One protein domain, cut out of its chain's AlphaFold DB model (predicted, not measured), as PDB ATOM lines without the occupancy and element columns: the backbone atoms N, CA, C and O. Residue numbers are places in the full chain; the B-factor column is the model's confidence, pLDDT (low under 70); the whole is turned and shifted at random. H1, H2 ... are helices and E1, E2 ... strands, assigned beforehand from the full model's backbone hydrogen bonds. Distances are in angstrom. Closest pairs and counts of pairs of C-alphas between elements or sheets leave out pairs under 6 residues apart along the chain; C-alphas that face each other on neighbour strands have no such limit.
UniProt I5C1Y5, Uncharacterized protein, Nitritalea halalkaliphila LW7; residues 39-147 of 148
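AT A GLANCE: This is residues 39 to 147 of the 148 residues of an uncharacterized protein of Nitritalea halalkaliphila LW7 (UniProt I5C1Y5). One long helix, H6, runs along one side of a set of short parts: a ribbon of strands E1 and E2 with the short helices H3, H4 and H5 toward one end, and helices H1 and H2 toward the other. The printed part has 109 residues with six named helices and two named strands, in the order E1 H1 H2 E2 H3 H4 H5 H6; the sheet, E1 - E2, is antiparallel and the class is mostly helix. It is compact, with a radius of gyration of the C-alphas of 14.5 A, and elongated, spanning 44 by 28 by 21 A.

HOW THE PARTS SIT: Residues 39 to 54 hold no named element; there residues 40 to 41 pair with 48 to 49, antiparallel. E1, residues 55 to 59, is the antiparallel neighbour of E2, residues 89 to 93, at 144 degrees; N 58 and O 90, 2.8 A apart, are within hydrogen-bond range. H1, residues 63 to 70, touches H2, residues 76 to 83, at a steep tilt of 64 degrees, opposite ways; the closest C-alphas, of Glu 63 and Leu 83, are 6.1 A apart. H3, residues 94 to 100, is close but not clearly touching to H5, residues 112 to 118; the closest C-alphas, of Ile 96 and Phe 118, are 6.9 A apart. H4, residues 105 to 109, touches H6, residues 122 to 146, at its residues 122 to 129 alone; the closest C-alphas, of Pro 105 and Ile 129, are 7.1 A apart. H2 only just touches H6, at residues 136 to 143 alone, with 3 pairs of C-alphas within 8 A; the closest, of Met 82 and Ile 136, are 5.9 A apart. In H1 to H6 every O i to N i+4 pair is within hydrogen-bond range.

IN THESE COORDINATES: E1 begins at C-alpha 55 (58.110, 77.432, -90.215) and, like E2, is 13.1 A long. H6, 36.3 A long, runs from C-alpha 122 (48.181, 79.260, -73.944) to C-alpha 146 (21.957, 73.068, -98.304).

THE WHOLE: The two C-alphas farthest apart, of Asp 52 and Val 147, are 46.2 A apart. The printed part has no cut, and the links between its named elements are tight. Confidence is low, under 70, at residues 146 to 147 of this model.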
ATOM      1  N   LEU A  39      57.508  87.594 -91.310       70.56
ATOM      2  CA  LEU A  39      56.526  87.147 -92.296       70.56
ATOM      3  C   LEU A  39      55.186  86.871 -91.643       70.56
ATOM      4  O   LEU A  39      54.132  87.201 -92.177       70.56
ATOM      5  N   PHE A  40      55.260  86.263 -90.464       80.62
ATOM      6  CA  PHE A  40      54.113  85.784 -89.730       80.62
ATOM      7  C   PHE A  40      54.319  85.982 -88.240       80.62
ATOM      8  O   PHE A  40      55.433  86.149 -87.740       80.62
ATOM      9  N   ARG A  41      53.207  85.926 -87.519       88.69
ATOM     10  CA  ARG A  41      53.211  85.684 -86.086       88.69
ATOM     11  C   ARG A  41      52.827  84.227 -85.884       88.69
ATOM     12  O   ARG A  41      51.762  83.824 -86.338       88.69
ATOM     13  N   ASP A  42      53.696  83.457 -85.245       93.06
ATOM     14  CA  ASP A  42      53.429  82.077 -84.863       93.06
ATOM     15  C   ASP A  42      52.152  82.030 -84.017       93.06
ATOM     16  O   ASP A  42      52.035  82.730 -83.005       93.06
ATOM     17  N   ALA A  43      51.183  81.239 -84.466       91.50
ATOM     18  CA  ALA A  43      49.845  81.224 -83.888       91.50
ATOM     19  C   ALA A  43      49.769  80.548 -82.509       91.50
ATOM     20  O   ALA A  43      48.754  80.668 -81.838       91.50
ATOM     21  N   TRP A  44      50.827  79.866 -82.061       94.94
ATOM     22  CA  TRP A  44      50.850  79.204 -80.755       94.94
ATOM     23  C   TRP A  44      51.722  79.929 -79.739       94.94
ATOM     24  O   TRP A  44      51.447  79.886 -78.550       94.94
ATOM     25  N   THR A  45      52.798  80.571 -80.180       96.38
ATOM     26  CA  THR A  45      53.791  81.206 -79.295       96.38
ATOM     27  C   THR A  45      53.760  82.726 -79.366       96.38
ATOM     28  O   THR A  45      54.400  83.406 -78.567       96.38
ATOM     29  N   GLY A  46      53.089  83.289 -80.376       93.81
ATOM     30  CA  GLY A  46      53.078  84.720 -80.642       93.81
ATOM     31  C   GLY A  46      54.412  85.273 -81.146       93.81
ATOM     32  O   GLY A  46      54.517  86.490 -81.344       93.81
ATOM     33  N   LYS A  47      55.420  84.414 -81.357       93.94
ATOM     34  CA  LYS A  47      56.735  84.794 -81.875       93.94
ATOM     35  C   LYS A  47      56.619  85.294 -83.305       93.94
ATOM     36  O   LYS A  47      55.806  84.828 -84.093       93.94
ATOM     37  N   ARG A  48      57.463  86.258 -83.645       90.81
ATOM     38  CA  ARG A  48      57.632  86.712 -85.022       90.81
ATOM     39  C   ARG A  48      58.450  85.664 -85.769       90.81
ATOM     40  O   ARG A  48      59.565  85.394 -85.348       90.81
ATOM     41  N   LEU A  49      57.881  85.102 -86.829       86.56
ATOM     42  CA  LEU A  49      58.551  84.159 -87.713       86.56
ATOM     43  C   LEU A  49      59.300  84.948 -88.781       86.56
ATOM     44  O   LEU A  49      58.699  85.702 -89.556       86.56
ATOM     45  N   LEU A  50      60.615  84.813 -88.764       83.69
ATOM     46  CA  LEU A  50      61.529  85.445 -89.694       83.69
ATOM     47  C   LEU A  50      61.724  84.583 -90.947       83.69
ATOM     48  O   LEU A  50      61.436  83.388 -90.941       83.69
ATOM     49  N   PRO A  51      62.225  85.190 -92.031       73.31
ATOM     50  CA  PRO A  51      62.690  84.487 -93.218       73.31
ATOM     51  C   PRO A  51      63.471  83.185 -92.984       73.31
ATOM     52  O   PRO A  51      63.207  82.162 -93.605       73.31
ATOM     53  N   ASP A  52      64.446  83.220 -92.095       80.12
ATOM     54  CA  ASP A  52      65.356  82.117 -91.810       80.12
ATOM     55  C   ASP A  52      64.794  81.090 -90.816       80.12
ATOM     56  O   ASP A  52      65.391  80.027 -90.631       80.12
ATOM     57  N   ASP A  53      63.634  81.362 -90.212       83.94
ATOM     58  CA  ASP A  53      62.988  80.417 -89.314       83.94
ATOM     59  C   ASP A  53      62.414  79.223 -90.084       83.94
ATOM     60  O   ASP A  53      61.737  79.348 -91.106       83.94
ATOM     61  N   ALA A  54      62.601  78.026 -89.532       87.06
ATOM     62  CA  ALA A  54      61.913  76.838 -90.015       87.06
ATOM     63  C   ALA A  54      60.437  76.874 -89.576       87.06
ATOM     64  O   ALA A  54      60.095  76.410 -88.483       87.06
ATOM     65  N   PHE A  55      59.558  77.404 -90.428       87.19
ATOM     66  CA  PHE A  55      58.110  77.432 -90.215       87.19
ATOM     67  C   PHE A  55      57.336  76.700 -91.316       87.19
ATOM     68  O   PHE A  55      57.864  76.373 -92.378       87.19
ATOM     69  N   CYS A  56      56.070  76.415 -91.036       85.75
ATOM     70  CA  CYS A  56      55.131  75.785 -91.955       85.75
ATOM     71  C   CYS A  56      53.700  76.239 -91.655       85.75
ATOM     72  O   CYS A  56      53.415  76.771 -90.578       85.75
ATOM     73  N   PHE A  57      52.792  75.974 -92.592       85.44
ATOM     74  CA  PHE A  57      51.362  76.118 -92.358       85.44
ATOM     75  C   PHE A  57      50.786  74.814 -91.827       85.44
ATOM     76  O   PHE A  57      50.951  73.752 -92.425       85.44
ATOM     77  N   MET A  58      50.118  74.900 -90.684       89.81
ATOM     78  CA  MET A  58      49.497  73.776 -90.008       89.81
ATOM     79  C   MET A  58      47.983  73.902 -90.060       89.81
ATOM     80  O   MET A  58      47.448  74.979 -89.808       89.81
ATOM     81  N   HIS A  59      47.298  72.781 -90.285       92.69
ATOM     82  CA  HIS A  59      45.875  72.690 -89.994       92.69
ATOM     83  C   HIS A  59      45.653  72.502 -88.483       92.69
ATOM     84  O   HIS A  59      46.178  71.541 -87.905       92.69
ATOM     85  N   ILE A  60      44.888  73.387 -87.837       95.56
ATOM     86  CA  ILE A  60      44.555  73.288 -86.404       95.56
ATOM     87  C   ILE A  60      43.834  71.963 -86.140       95.56
ATOM     88  O   ILE A  60      44.311  71.145 -85.348       95.56
ATOM     89  N   PHE A  61      42.749  71.714 -86.869       96.75
ATOM     90  CA  PHE A  61      42.060  70.431 -86.945       96.75
ATOM     91  C   PHE A  61      42.513  69.691 -88.196       96.75
ATOM     92  O   PHE A  61      42.461  70.215 -89.310       96.75
ATOM     93  N   SER A  62      43.003  68.470 -88.000       93.69
ATOM     94  CA  SER A  62      43.526  67.660 -89.097       93.69
ATOM     95  C   SER A  62      42.412  67.128 -90.000       93.69
ATOM     96  O   SER A  62      41.267  66.974 -89.580       93.69
ATOM     97  N   GLU A  63      42.768  66.757 -91.232       91.75
ATOM     98  CA  GLU A  63      41.839  66.099 -92.159       91.75
ATOM     99  C   GLU A  63      41.191  64.861 -91.529       91.75
ATOM    100  O   GLU A  63      39.993  64.640 -91.686       91.75
ATOM    101  N   ARG A  64      41.972  64.075 -90.776       92.31
ATOM    102  CA  ARG A  64      41.466  62.902 -90.061       92.31
ATOM    103  C   ARG A  64      40.362  63.280 -89.074       92.31
ATOM    104  O   ARG A  64      39.314  62.653 -89.106       92.31
ATOM    105  N   GLU A  65      40.578  64.303 -88.247       94.69
ATOM    106  CA  GLU A  65      39.583  64.748 -87.260       94.69
ATOM    107  C   GLU A  65      38.297  65.238 -87.928       94.69
ATOM    108  O   GLU A  65      37.204  64.875 -87.502       94.69
ATOM    109  N   LEU A  66      38.417  66.020 -89.005       95.19
ATOM    110  CA  LEU A  66      37.248  66.513 -89.735       95.19
ATOM    111  C   LEU A  66      36.485  65.377 -90.427       95.19
ATOM    112  O   LEU A  66      35.257  65.366 -90.424       95.19
ATOM    113  N   ARG A  67      37.191  64.390 -90.991       93.81
ATOM    114  CA  ARG A  67      36.555  63.204 -91.580       93.81
ATOM    115  C   ARG A  67      35.852  62.367 -90.524       93.81
ATOM    116  O   ARG A  67      34.690  62.036 -90.718       93.81
ATOM    117  N   GLU A  68      36.514  62.061 -89.413       94.19
ATOM    118  CA  GLU A  68      35.909  61.314 -88.304       94.19
ATOM    119  C   GLU A  68      34.649  62.012 -87.772       94.19
ATOM    120  O   GLU A  68      33.661  61.339 -87.487       94.19
ATOM    121  N   ALA A  69      34.653  63.348 -87.707       94.62
ATOM    122  CA  ALA A  69      33.514  64.130 -87.237       94.62
ATOM    123  C   ALA A  69      32.352  64.214 -88.244       94.62
ATOM    124  O   ALA A  69      31.198  64.162 -87.829       94.62
ATOM    125  N   PHE A  70      32.625  64.359 -89.548       95.19
ATOM    126  CA  PHE A  70      31.602  64.806 -90.507       95.19
ATOM    127  C   PHE A  70      31.368  63.890 -91.716       95.19
ATOM    128  O   PHE A  70      30.397  64.102 -92.440       95.19
ATOM    129  N   GLN A  71      32.184  62.855 -91.959       93.31
ATOM    130  CA  GLN A  71      32.073  62.012 -93.172       93.31
ATOM    131  C   GLN A  71      30.752  61.247 -93.311       93.31
ATOM    132  O   GLN A  71      30.419  60.782 -94.398       93.31
ATOM    133  N   HIS A  72      30.013  61.078 -92.214       94.19
ATOM    134  CA  HIS A  72      28.707  60.421 -92.222       94.19
ATOM    135  C   HIS A  72      27.577  61.351 -92.675       94.19
ATOM    136  O   HIS A  72      26.496  60.875 -93.009       94.19
ATOM    137  N   GLU A  73      27.820  62.661 -92.682       93.50
ATOM    138  CA  GLU A  73      26.801  63.683 -92.928       93.50
ATOM    139  C   GLU A  73      27.142  64.586 -94.113       93.50
ATOM    140  O   GLU A  73      26.238  65.118 -94.752       93.50
ATOM    141  N   LEU A  74      28.429  64.762 -94.409       90.81
ATOM    142  CA  LEU A  74      28.924  65.652 -95.449       90.81
ATOM    143  C   LEU A  74      29.733  64.899 -96.504       90.81
ATOM    144  O   LEU A  74      30.435  63.928 -96.221       90.81
ATOM    145  N   HIS A  75      29.674  65.406 -97.734       90.44
ATOM    146  CA  HIS A  75      30.519  64.931 -98.821       90.44
ATOM    147  C   HIS A  75      31.991  65.294 -98.589       90.44
ATOM    148  O   HIS A  75      32.324  66.288 -97.940       90.44
ATOM    149  N   GLN A  76      32.890  64.496 -99.169       87.25
ATOM    150  CA  GLN A  76      34.333  64.693 -99.040       87.25
ATOM    151  C   GLN A  76      34.771  66.097 -99.480       87.25
ATOM    152  O   GLN A  76      35.644  66.686 -98.851       87.25
ATOM    153  N   GLU A  77      34.175  66.642-100.537       84.75
ATOM    154  CA  GLU A  77      34.507  67.968-101.059       84.75
ATOM    155  C   GLU A  77      34.190  69.075-100.052       84.75
ATOM    156  O   GLU A  77      34.947  70.032 -99.919       84.75
ATOM    157  N   THR A  78      33.103  68.923 -99.303       88.69
ATOM    158  CA  THR A  78      32.705  69.846 -98.241       88.69
ATOM    159  C   THR A  78      33.678  69.790 -97.062       88.69
ATOM    160  O   THR A  78      34.075  70.820 -96.523       88.69
ATOM    161  N   ILE A  79      34.132  68.589 -96.697       89.50
ATOM    162  CA  ILE A  79      35.127  68.400 -95.633       89.50
ATOM    163  C   ILE A  79      36.475  69.012 -96.032       89.50
ATOM    164  O   ILE A  79      37.144  69.626 -95.204       89.50
ATOM    165  N   LEU A  80      36.864  68.900 -97.306       86.12
ATOM    166  CA  LEU A  80      38.070  69.551 -97.824       86.12
ATOM    167  C   LEU A  80      37.970  71.082 -97.783       86.12
ATOM    168  O   LEU A  80      38.960  71.739 -97.474       86.12
ATOM    169  N   GLN A  81      36.788  71.654 -98.031       84.50
ATOM    170  CA  GLN A  81      36.577  73.098 -97.873       84.50
ATOM    171  C   GLN A  81      36.783  73.541 -96.421       84.50
ATOM    172  O   GLN A  81      37.487  74.516 -96.182       84.50
ATOM    173  N   MET A  82      36.245  72.797 -95.449       91.00
ATOM    174  CA  MET A  82      36.475  73.075 -94.024       91.00
ATOM    175  C   MET A  82      37.946  72.942 -93.634       91.00
ATOM    176  O   MET A  82      38.468  73.764 -92.884       91.00
ATOM    177  N   LEU A  83      38.625  71.907 -94.141       89.38
ATOM    178  CA  LEU A  83      40.037  71.662 -93.859       89.38
ATOM    179  C   LEU A  83      40.894  72.866 -94.242       89.38
ATOM    180  O   LEU A  83      41.752  73.275 -93.464       89.38
ATOM    181  N   HIS A  84      40.639  73.425 -95.419       84.81
ATOM    182  CA  HIS A  84      41.410  74.517 -95.993       84.81
ATOM    183  C   HIS A  84      40.854  75.912 -95.687       84.81
ATOM    184  O   HIS A  84      41.335  76.893 -96.259       84.81
ATOM    185  N   ALA A  85      39.870  76.023 -94.791       82.81
ATOM    186  CA  ALA A  85      39.431  77.311 -94.280       82.81
ATOM    187  C   ALA A  85      40.625  78.065 -93.677       82.81
ATOM    188  O   ALA A  85      41.463  77.473 -92.987       82.81
ATOM    189  N   HIS A  86      40.705  79.371 -93.926       84.81
ATOM    190  CA  HIS A  86      41.825  80.196 -93.471       84.81
ATOM    191  C   HIS A  86      41.973  80.142 -91.943       84.81
ATOM    192  O   HIS A  86      43.076  80.058 -91.421       84.81
ATOM    193  N   GLU A  87      40.858  80.104 -91.220       90.56
ATOM    194  CA  GLU A  87      40.783  79.973 -89.768       90.56
ATOM    195  C   GLU A  87      41.356  78.643 -89.264       90.56
ATOM    196  O   GLU A  87      41.861  78.584 -88.145       90.56
ATOM    197  N   ASN A  88      41.311  77.585 -90.081       93.06
ATOM    198  CA  ASN A  88      41.908  76.295 -89.755       93.06
ATOM    199  C   ASN A  88      43.382  76.203 -90.182       93.06
ATOM    200  O   ASN A  88      44.042  75.256 -89.770       93.06
ATOM    201  N   LEU A  89      43.918  77.149 -90.961       88.62
ATOM    202  CA  LEU A  89      45.289  77.131 -91.474       88.62
ATOM    203  C   LEU A  89      46.145  78.225 -90.823       88.62
ATOM    204  O   LEU A  89      45.958  79.412 -91.065       88.62
ATOM    205  N   ILE A  90      47.146  77.829 -90.040       88.50
ATOM    206  CA  ILE A  90      47.952  78.768 -89.253       88.50
ATOM    207  C   ILE A  90      49.458  78.629 -89.489       88.50
ATOM    208  O   ILE A  90      49.959  77.511 -89.627       88.50
ATOM    209  N   PRO A  91      50.217  79.739 -89.477       89.88
ATOM    210  CA  PRO A  91      51.670  79.688 -89.469       89.88
ATOM    211  C   PRO A  91      52.181  79.261 -88.086       89.88
ATOM    212  O   PRO A  91      51.763  79.785 -87.050       89.88
ATOM    213  N   THR A  92      53.113  78.314 -88.066       94.00
ATOM    214  CA  THR A  92      53.759  77.835 -86.840       94.00
ATOM    215  C   THR A  92      55.176  77.357 -87.131       94.00
ATOM    216  O   THR A  92      55.498  76.987 -88.260       94.00
ATOM    217  N   THR A  93      56.033  77.301 -86.115       94.12
ATOM    218  CA  THR A  93      57.336  76.634 -86.247       94.12
ATOM    219  C   THR A  93      57.180  75.160 -86.636       94.12
ATOM    220  O   THR A  93      56.268  74.463 -86.178       94.12
ATOM    221  N   LYS A  94      58.129  74.655 -87.430       92.88
ATOM    222  CA  LYS A  94      58.171  73.258 -87.877       92.88
ATOM    223  C   LYS A  94      58.192  72.271 -86.705       92.88
ATOM    224  O   LYS A  94      57.536  71.239 -86.758       92.88
ATOM    225  N   ALA A  95      58.874  72.623 -85.616       95.88
ATOM    226  CA  ALA A  95      58.943  71.793 -84.415       95.88
ATOM    227  C   ALA A  95      57.569  71.593 -83.745       95.88
ATOM    228  O   ALA A  95      57.264  70.491 -83.286       95.88
ATOM    229  N   ILE A  96      56.731  72.637 -83.699       96.62
ATOM    230  CA  ILE A  96      55.358  72.534 -83.183       96.62
ATOM    231  C   ILE A  96      54.502  71.696 -84.132       96.62
ATOM    232  O   ILE A  96      53.803  70.796 -83.675       96.62
ATOM    233  N   PHE A  97      54.601  71.939 -85.442       94.88
ATOM    234  CA  PHE A  97      53.871  71.171 -86.453       94.88
ATOM    235  C   PHE A  97      54.151  69.668 -86.371       94.88
ATOM    236  O   PHE A  97      53.217  68.869 -86.292       94.88
ATOM    237  N   GLU A  98      55.426  69.281 -86.318       96.00
ATOM    238  CA  GLU A  98      55.837  67.878 -86.205       96.00
ATOM    239  C   GLU A  98      55.390  67.254 -84.877       96.00
ATOM    240  O   GLU A  98      54.962  66.102 -84.848       96.00
ATOM    241  N   SER A  99      55.446  68.017 -83.781       96.50
ATOM    242  CA  SER A  99      55.002  67.565 -82.458       96.50
ATOM    243  C   SER A  99      53.485  67.361 -82.373       96.50
ATOM    244  O   SER A  99      53.021  66.415 -81.736       96.50
ATOM    245  N   LYS A 100      52.697  68.252 -82.985       95.50
ATOM    246  CA  LYS A 100      51.230  68.177 -83.000       95.50
ATOM    247  C   LYS A 100      50.752  67.053 -83.909       95.50
ATOM    248  O   LYS A 100      49.890  66.263 -83.515       95.50
ATOM    249  N   GLY A 101      51.301  66.969 -85.120       92.75
ATOM    250  CA  GLY A 101      50.883  65.995 -86.125       92.75
ATOM    251  C   GLY A 101      49.367  66.031 -86.365       92.75
ATOM    252  O   GLY A 101      48.783  67.077 -86.643       92.75
ATOM    253  N   SER A 102      48.706  64.880 -86.230       92.69
ATOM    254  CA  SER A 102      47.244  64.734 -86.340       92.69
ATOM    255  C   SER A 102      46.535  64.616 -84.985       92.69
ATOM    256  O   SER A 102      45.395  64.147 -84.922       92.69
ATOM    257  N   MET A 103      47.210  64.976 -83.888       94.31
ATOM    258  CA  MET A 103      46.604  64.998 -82.560       94.31
ATOM    259  C   MET A 103      45.562  66.112 -82.479       94.31
ATOM    260  O   MET A 103      45.729  67.176 -83.085       94.31
ATOM    261  N   ASN A 104      44.516  65.876 -81.687       94.75
ATOM    262  CA  ASN A 104      43.539  66.906 -81.390       94.75
ATOM    263  C   ASN A 104      44.207  68.110 -80.716       94.75
ATOM    264  O   ASN A 104      44.943  67.917 -79.744       94.75
ATOM    265  N   PRO A 105      43.970  69.343 -81.196       96.38
ATOM    266  CA  PRO A 105      44.709  70.509 -80.729       96.38
ATOM    267  C   PRO A 105      44.456  70.809 -79.246       96.38
ATOM    268  O   PRO A 105      45.386  71.213 -78.551       96.38
ATOM    269  N   LYS A 106      43.247  70.543 -78.727       96.56
ATOM    270  CA  LYS A 106      42.928  70.722 -77.300       96.56
ATOM    271  C   LYS A 106      43.673  69.703 -76.435       96.56
ATOM    272  O   LYS A 106      44.236  70.073 -75.412       96.56
ATOM    273  N   LEU A 107      43.730  68.440 -76.866       96.25
ATOM    274  CA  LEU A 107      44.488  67.396 -76.163       96.25
ATOM    275  C   LEU A 107      45.999  67.639 -76.220       96.25
ATOM    276  O   LEU A 107      46.688  67.466 -75.218       96.25
ATOM    277  N   TRP A 108      46.513  68.064 -77.375       96.94
ATOM    278  CA  TRP A 108      47.929  68.383 -77.534       96.94
ATOM    279  C   TRP A 108      48.351  69.544 -76.630       96.94
ATOM    280  O   TRP A 108      49.416  69.473 -76.012       96.94
ATOM    281  N   LEU A 109      47.500  70.572 -76.523       97.06
ATOM    282  CA  LEU A 109      47.722  71.748 -75.683       97.06
ATOM    283  C   LEU A 109      47.578  71.449 -74.183       97.06
ATOM    284  O   LEU A 109      48.275  72.059 -73.380       97.06
ATOM    285  N   ALA A 110      46.725  70.493 -73.803       96.94
ATOM    286  CA  ALA A 110      46.554  70.069 -72.410       96.94
ATOM    287  C   ALA A 110      47.794  69.363 -71.824       96.94
ATOM    288  O   ALA A 110      47.859  69.118 -70.621       96.94
ATOM    289  N   ASN A 111      48.780  69.014 -72.655       96.88
ATOM    290  CA  ASN A 111      50.041  68.457 -72.192       96.88
ATOM    291  C   ASN A 111      51.024  69.574 -71.796       96.88
ATOM    292  O   ASN A 111      51.708  70.152 -72.645       96.88
ATOM    293  N   ASP A 112      51.173  69.805 -70.490       96.75
ATOM    294  CA  ASP A 112      52.104  70.787 -69.913       96.75
ATOM    295  C   ASP A 112      53.549  70.657 -70.418       96.75
ATOM    296  O   ASP A 112      54.280  71.649 -70.486       96.75
ATOM    297  N   ALA A 113      53.993  69.446 -70.775       96.88
ATOM    298  CA  ALA A 113      55.331  69.244 -71.319       96.88
ATOM    299  C   ALA A 113      55.485  69.918 -72.689       96.88
ATOM    300  O   ALA A 113      56.541  70.488 -72.966       96.88
ATOM    301  N   HIS A 114      54.443  69.910 -73.527       96.94
ATOM    302  CA  HIS A 114      54.441  70.624 -74.805       96.94
ATOM    303  C   HIS A 114      54.433  72.136 -74.586       96.94
ATOM    304  O   HIS A 114      55.266  72.834 -75.168       96.94
ATOM    305  N   VAL A 115      53.563  72.627 -73.696       96.88
ATOM    306  CA  VAL A 115      53.458  74.060 -73.369       96.88
ATOM    307  C   VAL A 115      54.816  74.616 -72.944       96.88
ATOM    308  O   VAL A 115      55.288  75.611 -73.497       96.88
ATOM    309  N   LYS A 116      55.496  73.918 -72.026       97.38
ATOM    310  CA  LYS A 116      56.825  74.305 -71.537       97.38
ATOM    311  C   LYS A 116      57.901  74.181 -72.613       97.38
ATOM    312  O   LYS A 116      58.690  75.107 -72.775       97.38
ATOM    313  N   ARG A 117      57.943  73.063 -73.348       97.31
ATOM    314  CA  ARG A 117      58.981  72.784 -74.357       97.31
ATOM    315  C   ARG A 117      58.977  73.796 -75.497       97.31
ATOM    316  O   ARG A 117      60.043  74.175 -75.969       97.31
ATOM    317  N   PHE A 118      57.796  74.186 -75.965       96.88
ATOM    318  CA  PHE A 118      57.655  75.051 -77.135       96.88
ATOM    319  C   PHE A 118      57.396  76.517 -76.775       96.88
ATOM    320  O   PHE A 118      57.343  77.353 -77.674       96.88
ATOM    321  N   HIS A 119      57.303  76.843 -75.480       97.12
ATOM    322  CA  HIS A 119      56.965  78.178 -74.981       97.12
ATOM    323  C   HIS A 119      55.636  78.680 -75.555       97.12
ATOM    324  O   HIS A 119      55.563  79.768 -76.127       97.12
ATOM    325  N   ILE A 120      54.608  77.838 -75.449       97.81
ATOM    326  CA  ILE A 120      53.276  78.140 -75.967       97.81
ATOM    327  C   ILE A 120      52.646  79.261 -75.139       97.81
ATOM    328  O   ILE A 120      52.631  79.203 -73.910       97.81
ATOM    329  N   ASP A 121      52.104  80.253 -75.833       98.00
ATOM    330  CA  ASP A 121      51.177  81.225 -75.277       98.00
ATOM    331  C   ASP A 121      49.794  80.565 -75.259       98.00
ATOM    332  O   ASP A 121      49.126  80.426 -76.285       98.00
ATOM    333  N   THR A 122      49.401  80.057 -74.091       96.69
ATOM    334  CA  THR A 122      48.181  79.260 -73.944       96.69
ATOM    335  C   THR A 122      46.926  80.054 -74.297       96.69
ATOM    336  O   THR A 122      46.016  79.488 -74.896       96.69
ATOM    337  N   GLU A 123      46.871  81.349 -73.978       97.25
ATOM    338  CA  GLU A 123      45.716  82.191 -74.308       97.25
ATOM    339  C   GLU A 123      45.587  82.361 -75.820       97.25
ATOM    340  O   GLU A 123      44.508  82.156 -76.382       97.25
ATOM    341  N   LEU A 124      46.705  82.653 -76.492       97.12
ATOM    342  CA  LEU A 124      46.746  82.769 -77.946       97.12
ATOM    343  C   LEU A 124      46.355  81.453 -78.630       97.12
ATOM    344  O   LEU A 124      45.500  81.450 -79.515       97.12
ATOM    345  N   ALA A 125      46.938  80.335 -78.192       97.00
ATOM    346  CA  ALA A 125      46.655  79.018 -78.751       97.00
ATOM    347  C   ALA A 125      45.178  78.625 -78.579       97.00
ATOM    348  O   ALA A 125      44.554  78.139 -79.522       97.00
ATOM    349  N   ILE A 126      44.592  78.870 -77.399       97.94
ATOM    350  CA  ILE A 126      43.165  78.622 -77.150       97.94
ATOM    351  C   ILE A 126      42.303  79.474 -78.083       97.94
ATOM    352  O   ILE A 126      41.376  78.942 -78.694       97.94
ATOM    353  N   ALA A 127      42.619  80.762 -78.232       97.19
ATOM    354  CA  ALA A 127      41.871  81.653 -79.112       97.19
ATOM    355  C   ALA A 127      41.922  81.188 -80.578       97.19
ATOM    356  O   ALA A 127      40.892  81.166 -81.258       97.19
ATOM    357  N   SER A 128      43.089  80.750 -81.064       95.75
ATOM    358  CA  SER A 128      43.224  80.162 -82.402       95.75
ATOM    359  C   SER A 128      42.374  78.900 -82.572       95.75
ATOM    360  O   SER A 128      41.663  78.775 -83.568       95.75
ATOM    361  N   ILE A 129      42.376  77.996 -81.587       97.88
ATOM    362  CA  ILE A 129      41.552  76.777 -81.620       97.88
ATOM    363  C   ILE A 129      40.060  77.118 -81.658       97.88
ATOM    364  O   ILE A 129      39.325  76.563 -82.473       97.88
ATOM    365  N   GLN A 130      39.610  78.034 -80.800       97.88
ATOM    366  CA  GLN A 130      38.209  78.460 -80.734       97.88
ATOM    367  C   GLN A 130      37.749  79.131 -82.028       97.88
ATOM    368  O   GLN A 130      36.613  78.928 -82.458       97.88
ATOM    369  N   THR A 131      38.632  79.903 -82.665       96.38
ATOM    370  CA  THR A 131      38.350  80.569 -83.941       96.38
ATOM    371  C   THR A 131      38.106  79.536 -85.040       96.38
ATOM    372  O   THR A 131      37.072  79.585 -85.706       96.38
ATOM    373  N   ALA A 132      38.999  78.548 -85.171       95.88
ATOM    374  CA  ALA A 132      38.834  77.449 -86.120       95.88
ATOM    375  C   ALA A 132      37.569  76.627 -85.842       95.88
ATOM    376  O   ALA A 132      36.787  76.371 -86.752       95.88
ATOM    377  N   GLU A 133      37.336  76.248 -84.583       97.44
ATOM    378  CA  GLU A 133      36.177  75.444 -84.180       97.44
ATOM    379  C   GLU A 133      34.854  76.157 -84.490       97.44
ATOM    380  O   GLU A 133      33.933  75.550 -85.040       97.44
ATOM    381  N   THR A 134      34.778  77.457 -84.193       97.81
ATOM    382  CA  THR A 134      33.600  78.282 -84.485       97.81
ATOM    383  C   THR A 134      33.347  78.342 -85.986       97.81
ATOM    384  O   THR A 134      32.225  78.111 -86.428       97.81
ATOM    385  N   HIS A 135      34.387  78.603 -86.782       93.94
ATOM    386  CA  HIS A 135      34.254  78.706 -88.232       93.94
ATOM    387  C   HIS A 135      33.833  77.374 -88.870       93.94
ATOM    388  O   HIS A 135      32.867  77.335 -89.629       93.94
ATOM    389  N   ILE A 136      34.486  76.269 -88.498       95.56
ATOM    390  CA  ILE A 136      34.141  74.917 -88.968       95.56
ATOM    391  C   ILE A 136      32.688  74.576 -88.621       95.56
ATOM    392  O   ILE A 136      31.963  74.036 -89.456       95.56
ATOM    393  N   THR A 137      32.238  74.921 -87.412       95.75
ATOM    394  CA  THR A 137      30.851  74.688 -86.986       95.75
ATOM    395  C   THR A 137      29.862  75.494 -87.828       95.75
ATOM    396  O   THR A 137      28.846  74.948 -88.259       95.75
ATOM    397  N   THR A 138      30.156  76.766 -88.108       95.88
ATOM    398  CA  THR A 138      29.329  77.606 -88.986       95.88
ATOM    399  C   THR A 138      29.237  77.008 -90.387       95.88
ATOM    400  O   THR A 138      28.130  76.780 -90.871       95.88
ATOM    401  N   MET A 139      30.378  76.650 -90.990       93.75
ATOM    402  CA  MET A 139      30.415  75.983 -92.295       93.75
ATOM    403  C   MET A 139      29.581  74.697 -92.286       93.75
ATOM    404  O   MET A 139      28.795  74.454 -93.197       93.75
ATOM    405  N   TYR A 140      29.703  73.874 -91.240       94.75
ATOM    406  CA  TYR A 140      28.924  72.641 -91.108       94.75
ATOM    407  C   TYR A 140      27.415  72.910 -91.129       94.75
ATOM    408  O   TYR A 140      26.690  72.226 -91.852       94.75
ATOM    409  N   MET A 141      26.945  73.918 -90.390       93.81
ATOM    410  CA  MET A 141      25.525  74.286 -90.371       93.81
ATOM    411  C   MET A 141      25.041  74.792 -91.734       93.81
ATOM    412  O   MET A 141      23.953  74.416 -92.169       93.81
ATOM    413  N   GLU A 142      25.854  75.588 -92.429       91.56
ATOM    414  CA  GLU A 142      25.548  76.081 -93.775       91.56
ATOM    415  C   GLU A 142      25.424  74.935 -94.781       91.56
ATOM    416  O   GLU A 142      24.428  74.846 -95.499       91.56
ATOM    417  N   PHE A 143      26.383  74.008 -94.795       90.25
ATOM    418  CA  PHE A 143      26.348  72.876 -95.717       90.25
ATOM    419  C   PHE A 143      25.219  71.898 -95.406       90.25
ATOM    420  O   PHE A 143      24.554  71.424 -96.321       90.25
ATOM    421  N   ARG A 144      24.941  71.627 -94.127       85.81
ATOM    422  CA  ARG A 144      23.787  70.812 -93.720       85.81
ATOM    423  C   ARG A 144      22.463  71.419 -94.172       85.81
ATOM    424  O   ARG A 144      21.589  70.678 -94.613       85.81
ATOM    425  N   GLY A 145      22.322  72.742 -94.083       77.81
ATOM    426  CA  GLY A 145      21.132  73.458 -94.545       77.81
ATOM    427  C   GLY A 145      20.937  73.426 -96.065       77.81
ATOM    428  O   GLY A 145      19.814  73.578 -96.527       77.81
ATOM    429  N   GLN A 146      22.002  73.198 -96.840       64.06
ATOM    430  CA  GLN A 146      21.957  73.068 -98.304       64.06
ATOM    431  C   GLN A 146      21.657  71.639 -98.791       64.06
ATOM    432  O   GLN A 146      21.431  71.434 -99.982       64.06
ATOM    433  N   VAL A 147      21.702  70.648 -97.894       57.09
ATOM    434  CA  VAL A 147      21.465  69.222 -98.196       57.09
ATOM    435  C   VAL A 147      19.999  68.813 -97.928       57.09
ATOM    436  O   VAL A 147      19.627  67.667 -98.182       57.09
TER     437      VAL A 147